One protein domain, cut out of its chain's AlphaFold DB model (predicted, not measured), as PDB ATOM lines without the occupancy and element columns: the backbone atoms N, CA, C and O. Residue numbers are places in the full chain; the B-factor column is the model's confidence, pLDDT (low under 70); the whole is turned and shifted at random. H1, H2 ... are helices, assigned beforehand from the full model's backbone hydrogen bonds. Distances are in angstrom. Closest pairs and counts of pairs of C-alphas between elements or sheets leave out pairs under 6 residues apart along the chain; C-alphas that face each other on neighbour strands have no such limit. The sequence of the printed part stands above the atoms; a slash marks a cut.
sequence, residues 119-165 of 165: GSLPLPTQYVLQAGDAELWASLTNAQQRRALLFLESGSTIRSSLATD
ATOM      1  N   GLY A 119     -26.385   0.798  56.731       61.56
ATOM      2  CA  GLY A 119     -25.219   0.572  55.902       61.56
ATOM      3  C   GLY A 119     -24.083   1.512  56.293       61.56
ATOM      4  O   GLY A 119     -24.303   2.670  56.644       61.56
ATOM      5  N   SER A 120     -22.855   1.003  56.245       64.44
ATOM      6  CA  SER A 120     -21.662   1.723  56.711       64.44
ATOM      7  C   SER A 120     -20.923   2.465  55.592       64.44
ATOM      8  O   SER A 120     -19.781   2.875  55.800       64.44
ATOM      9  N   LEU A 121     -21.512   2.612  54.395       71.62
ATOM     10  CA  LEU A 121     -20.854   3.348  53.317       71.62
ATOM     11  C   LEU A 121     -20.925   4.863  53.565       71.62
ATOM     12  O   LEU A 121     -21.987   5.381  53.931       71.62
ATOM     13  N   PRO A 122     -19.818   5.594  53.330       73.44
ATOM     14  CA  PRO A 122     -19.819   7.044  53.436       73.44
ATOM     15  C   PRO A 122     -20.781   7.649  52.409       73.44
ATOM     16  O   PRO A 122     -20.906   7.148  51.288       73.44
ATOM     17  N   LEU A 123     -21.452   8.734  52.801       74.00
ATOM     18  CA  LEU A 123     -22.345   9.476  51.918       74.00
ATOM     19  C   LEU A 123     -21.551   9.983  50.702       74.00
ATOM     20  O   LEU A 123     -20.512  10.625  50.889       74.00
ATOM     21  N   PRO A 124     -22.010   9.726  49.467       72.50
ATOM     22  CA  PRO A 124     -21.268  10.120  48.286       72.50
ATOM     23  C   PRO A 124     -21.468  11.615  48.003       72.50
ATOM     24  O   PRO A 124     -22.409  12.022  47.328       72.50
ATOM     25  N   THR A 125     -20.564  12.443  48.526       76.50
ATOM     26  CA  THR A 125     -20.580  13.907  48.357       76.50
ATOM     27  C   THR A 125     -20.223  14.362  46.941       76.50
ATOM     28  O   THR A 125     -20.398  15.531  46.610       76.50
ATOM     29  N   GLN A 126     -19.737  13.449  46.097       76.50
ATOM     30  CA  GLN A 126     -19.405  13.707  44.698       76.50
ATOM     31  C   GLN A 126     -20.626  13.783  43.765       76.50
ATOM     32  O   GLN A 126     -20.484  14.239  42.632       76.50
ATOM     33  N   TYR A 127     -21.805  13.339  44.212       77.12
ATOM     34  CA  TYR A 127     -23.040  13.403  43.429       77.12
ATOM     35  C   TYR A 127     -23.968  14.492  43.962       77.12
ATOM     36  O   TYR A 127     -23.946  14.835  45.144       77.12
ATOM     37  N   VAL A 128     -24.806  15.035  43.079       73.94
ATOM     38  CA  VAL A 128     -25.834  16.005  43.467       73.94
ATOM     39  C   VAL A 128     -26.905  15.272  44.274       73.94
ATOM     40  O   VAL A 128     -27.749  14.574  43.718       73.94
ATOM     41  N   LEU A 129     -26.839  15.413  45.595       73.94
ATOM     42  CA  LEU A 129     -27.811  14.855  46.532       73.94
ATOM     43  C   LEU A 129     -29.010  15.799  46.655       73.94
ATOM     44  O   LEU A 129     -28.838  17.019  46.742       73.94
ATOM     45  N   GLN A 130     -30.227  15.254  46.686       77.44
ATOM     46  CA  GLN A 130     -31.421  16.047  46.969       77.44
ATOM     47  C   GLN A 130     -31.621  16.242  48.478       77.44
ATOM     48  O   GLN A 130     -31.064  15.531  49.315       77.44
ATOM     49  N   ALA A 131     -32.446  17.223  48.851       78.19
ATOM     50  CA  ALA A 131     -32.813  17.431  50.247       78.19
ATOM     51  C   ALA A 131     -33.484  16.166  50.826       78.19
ATOM     52  O   ALA A 131     -34.439  15.641  50.251       78.19
ATOM     53  N   GLY A 132     -32.973  15.682  51.964       76.56
ATOM     54  CA  GLY A 132     -33.426  14.451  52.624       76.56
ATOM     55  C   GLY A 132     -32.723  13.167  52.160       76.56
ATOM     56  O   GLY A 132     -32.887  12.127  52.793       76.56
ATOM     57  N   ASP A 133     -31.890  13.214  51.114       76.00
ATOM     58  CA  ASP A 133     -31.146  12.031  50.655       76.00
ATOM     59  C   ASP A 133     -30.067  11.589  51.654       76.00
ATOM     60  O   ASP A 133     -29.792  10.400  51.769       76.00
ATOM     61  N   ALA A 134     -29.476  12.520  52.410       78.62
ATOM     62  CA  ALA A 134     -28.483  12.199  53.438       78.62
ATOM     63  C   ALA A 134     -29.088  11.412  54.616       78.62
ATOM     64  O   ALA A 134     -28.473  10.478  55.130       78.62
ATOM     65  N   GLU A 135     -30.312  11.763  55.013       80.56
ATOM     66  CA  GLU A 135     -31.069  11.069  56.060       80.56
ATOM     67  C   GLU A 135     -31.551   9.708  55.558       80.56
ATOM     68  O   GLU A 135     -31.405   8.696  56.245       80.56
ATOM     69  N   LEU A 136     -32.044   9.670  54.314       77.62
ATOM     70  CA  LEU A 136     -32.417   8.432  53.645       77.62
ATOM     71  C   LEU A 136     -31.214   7.482  53.575       77.62
ATOM     72  O   LEU A 136     -31.331   6.335  53.989       77.62
ATOM     73  N   TRP A 137     -30.043   7.966  53.155       78.56
ATOM     74  CA  TRP A 137     -28.806   7.190  53.051       78.56
ATOM     75  C   TRP A 137     -28.388   6.522  54.363       78.56
ATOM     76  O   TRP A 137     -27.989   5.357  54.353       78.56
ATOM     77  N   ALA A 138     -28.518   7.228  55.488       77.94
ATOM     78  CA  ALA A 138     -28.218   6.690  56.813       77.94
ATOM     79  C   ALA A 138     -29.180   5.564  57.232       77.94
ATOM     80  O   ALA A 138     -28.803   4.697  58.014       77.94
ATOM     81  N   SER A 139     -30.404   5.550  56.696       76.88
ATOM     82  CA  SER A 139     -31.389   4.490  56.945       76.88
ATOM     83  C   SER A 139     -31.250   3.275  56.018       76.88
ATOM     84  O   SER A 139     -31.821   2.220  56.293       76.88
ATOM     85  N   LEU A 140     -30.496   3.400  54.919       77.75
ATOM     86  CA  LEU A 140     -30.332   2.331  53.934       77.75
ATOM     87  C   LEU A 140     -29.365   1.256  54.415       77.75
ATOM     88  O   LEU A 140     -28.308   1.555  54.957       77.75
ATOM     89  N   THR A 141     -29.670  -0.003  54.112       83.06
ATOM     90  CA  THR A 141     -28.722  -1.117  54.275       83.06
ATOM     91  C   THR A 141     -27.524  -0.977  53.338       83.06
ATOM     92  O   THR A 141     -27.596  -0.335  52.292       83.06
ATOM     93  N   ASN A 142     -26.434  -1.687  53.637       78.12
ATOM     94  CA  ASN A 142     -25.271  -1.781  52.746       78.12
ATOM     95  C   ASN A 142     -25.643  -2.187  51.301       78.12
ATOM     96  O   ASN A 142     -25.057  -1.684  50.343       78.12
ATOM     97  N   ALA A 143     -26.613  -3.092  51.126       74.50
ATOM     98  CA  ALA A 143     -27.066  -3.523  49.804       74.50
ATOM     99  C   ALA A 143     -27.826  -2.409  49.064       74.50
ATOM    100  O   ALA A 143     -27.584  -2.167  47.880       74.50
ATOM    101  N   GLN A 144     -28.699  -1.689  49.775       80.06
ATOM    102  CA  GLN A 144     -29.425  -0.540  49.232       80.06
ATOM    103  C   GLN A 144     -28.482   0.627  48.908       80.06
ATOM    104  O   GLN A 144     -28.618   1.222  47.845       80.06
ATOM    105  N   GLN A 145     -27.483   0.906  49.749       84.12
ATOM    106  CA  GLN A 145     -26.469   1.938  49.497       84.12
ATOM    107  C   GLN A 145     -25.652   1.643  48.227       84.12
ATOM    108  O   GLN A 145     -25.439   2.532  47.406       84.12
ATOM    109  N   ARG A 146     -25.241   0.386  47.999       81.69
ATOM    110  CA  ARG A 146     -24.540   0.002  46.755       81.69
ATOM    111  C   ARG A 146     -25.415   0.177  45.517       81.69
ATOM    112  O   ARG A 146     -24.942   0.701  44.515       81.69
ATOM    113  N   ARG A 147     -26.691  -0.215  45.595       79.50
ATOM    114  CA  ARG A 147     -27.677   0.043  44.532       79.50
ATOM    115  C   ARG A 147     -27.832   1.535  44.262       79.50
ATOM    116  O   ARG A 147     -27.798   1.956  43.113       79.50
ATOM    117  N   ALA A 148     -27.957   2.328  45.316       83.62
ATOM    118  CA  ALA A 148     -28.101   3.768  45.220       83.62
ATOM    119  C   ALA A 148     -26.899   4.439  44.534       83.62
ATOM    120  O   ALA A 148     -27.102   5.339  43.724       83.62
ATOM    121  N   LEU A 149     -25.667   3.964  44.764       81.88
ATOM    122  CA  LEU A 149     -24.477   4.468  44.059       81.88
ATOM    123  C   LEU A 149     -24.543   4.251  42.549       81.88
ATOM    124  O   LEU A 149     -24.205   5.163  41.802       81.88
ATOM    125  N   LEU A 150     -25.014   3.083  42.105       80.62
ATOM    126  CA  LEU A 150     -25.162   2.785  40.676       80.62
ATOM    127  C   LEU A 150     -26.196   3.707  40.015       80.62
ATOM    128  O   LEU A 150     -26.003   4.175  38.897       80.62
ATOM    129  N   PHE A 151     -27.281   4.015  40.727       81.81
ATOM    130  CA  PHE A 151     -28.283   4.962  40.243       81.81
ATOM    131  C   PHE A 151     -27.723   6.385  40.172       81.81
ATOM    132  O   PHE A 151     -27.927   7.057  39.161       81.81
ATOM    133  N   LEU A 152     -26.965   6.822  41.178       80.50
ATOM    134  CA  LEU A 152     -26.324   8.139  41.176       80.50
ATOM    135  C   LEU A 152     -25.299   8.292  40.041       80.50
ATOM    136  O   LEU A 152     -25.235   9.353  39.425       80.50
ATOM    137  N   GLU A 153     -24.564   7.231  39.702       77.38
ATOM    138  CA  GLU A 153     -23.635   7.215  38.561       77.38
ATOM    139  C   GLU A 153     -24.360   7.405  37.216       77.38
ATOM    140  O   GLU A 153     -23.849   8.072  36.319       77.38
ATOM    141  N   SER A 154     -25.595   6.904  37.098       75.12
ATOM    142  CA  SER A 154     -26.461   7.134  35.930       75.12
ATOM    143  C   SER A 154     -27.155   8.509  35.912       75.12
ATOM    144  O   SER A 154     -27.890   8.812  34.973       75.12
ATOM    145  N   GLY A 155     -26.953   9.339  36.944       74.19
ATOM    146  CA  GLY A 155     -27.643  10.622  37.123       74.19
ATOM    147  C   GLY A 155     -29.047  10.516  37.737       74.19
ATOM    148  O   GLY A 155     -29.792  11.494  37.735       74.19
ATOM    149  N   SER A 156     -29.419   9.346  38.261       81.06
ATOM    150  CA  SER A 156     -30.698   9.102  38.944       81.06
ATOM    151  C   SER A 156     -30.606   9.376  40.453       81.06
ATOM    152  O   SER A 156     -29.522   9.509  41.008       81.06
ATOM    153  N   THR A 157     -31.747   9.443  41.148       81.19
ATOM    154  CA  THR A 157     -31.794   9.745  42.596       81.19
ATOM    155  C   THR A 157     -31.763   8.494  43.478       81.19
ATOM    156  O   THR A 157     -32.160   7.407  43.052       81.19
ATOM    157  N   ILE A 158     -31.371   8.652  44.750       73.94
ATOM    158  CA  ILE A 158     -31.402   7.564  45.746       73.94
ATOM    159  C   ILE A 158     -32.827   7.014  45.898       73.94
ATOM    160  O   ILE A 158     -33.012   5.804  46.002       73.94
ATOM    161  N   ARG A 159     -33.853   7.866  45.812       75.06
ATOM    162  CA  ARG A 159     -35.262   7.441  45.835       75.06
ATOM    163  C   ARG A 159     -35.627   6.518  44.674       75.06
ATOM    164  O   ARG A 159     -36.297   5.515  44.898       75.06
ATOM    165  N   SER A 160     -35.141   6.808  43.466       74.75
ATOM    166  CA  SER A 160     -35.323   5.932  42.300       74.75
ATOM    167  C   SER A 160     -34.699   4.556  42.527       74.75
ATOM    168  O   SER A 160     -35.251   3.555  42.090       74.75
ATOM    169  N   SER A 161     -33.591   4.492  43.272       68.06
ATOM    170  CA  SER A 161     -32.934   3.223  43.593       68.06
ATOM    171  C   SER A 161     -33.723   2.343  44.566       68.06
ATOM    172  O   SER A 161     -33.367   1.177  44.716       68.06
ATOM    173  N   LEU A 162     -34.757   2.872  45.234       70.50
ATOM    174  CA  LEU A 162     -35.605   2.152  46.195       70.50
ATOM    175  C   LEU A 162     -36.933   1.683  45.601       70.50
ATOM    176  O   LEU A 162     -37.613   0.883  46.240       70.50
ATOM    177  N   ALA A 163     -37.291   2.147  44.403       70.56
ATOM    178  CA  ALA A 163     -38.418   1.597  43.672       70.56
ATOM    179  C   ALA A 163     -38.084   0.145  43.292       70.56
ATOM    180  O   ALA A 163     -37.171  -0.112  42.507       70.56
ATOM    181  N   THR A 164     -38.765  -0.804  43.930       53.22
ATOM    182  CA  THR A 164     -38.803  -2.199  43.487       53.22
ATOM    183  C   THR A 164     -39.800  -2.259  42.338       53.22
ATOM    184  O   THR A 164     -40.967  -1.936  42.555       53.22
ATOM    185  N   ASP A 165     -39.325  -2.592  41.142       43.75
ATOM    186  CA  ASP A 165     -40.182  -3.052  40.042       43.75
ATOM    187  C   ASP A 165     -40.615  -4.504  40.303       43.75
ATOM    188  O   ASP A 165     -39.753  -5.289  40.777       43.75
TER     189      ASP A 165
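AT A GLANCE: This is residues 119 to 165 of the 165 residues of an uncharacterized protein of Pontivivens sp. MT2928 (UniProt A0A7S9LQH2). Look for two short helices, H1 and H2, loosely side by side and running opposite ways, joined by a tight turn. A long winding stretch, residues 119 to 132, leads into H1, and after H2 residues 154 to 165 fold back and end well away from the mean of the C-alphas. The printed part has 47 residues with two named helices, in the order H1, H2, and no named strand; its class is all helix, with 19 of the 47 residues, under half, in named elements. It is compact, with a radius of gyration of the C-alphas of 9.4 A and spans of 24 by 20 by 16 A.

HOW THE PARTS SIT: Past the opening stretch you reach H1, residues 133 to 139, and then H2, residues 142 to 153, with a tight link of 2 residues between them. The two are close but not clearly touching: their closest C-alphas, those of Trp 137 and Gln 145, are 6.8 A apart. They run opposite ways at a shallow tilt of 20 degrees, 11.9 A centre to centre. In H1 and H2 every O i to N i+4 pair is within hydrogen-bond range.

IN THESE COORDINATES: Start at C-alpha 119, at (-25.219, 0.572, 55.902), and read on to C-alpha 133 at (-31.146, 12.031, 50.655), where H1 begins; it runs 9.8 A to C-alpha 139. Find C-alpha 142 at (-25.271, -1.781, 52.746); from there H2 runs 16.9 A to C-alpha 153 at (-23.635, 7.215, 38.561).

THE WHOLE: The two C-alphas farthest apart are those of Thr 125 and Asp 165, at 27.2 A. The printed part has no cut, and it ends at residue 165, the chain's last. The mean pLDDT of the printed part is 75.3; residues 119 to 120, 161 and 164 to 165 are under 70.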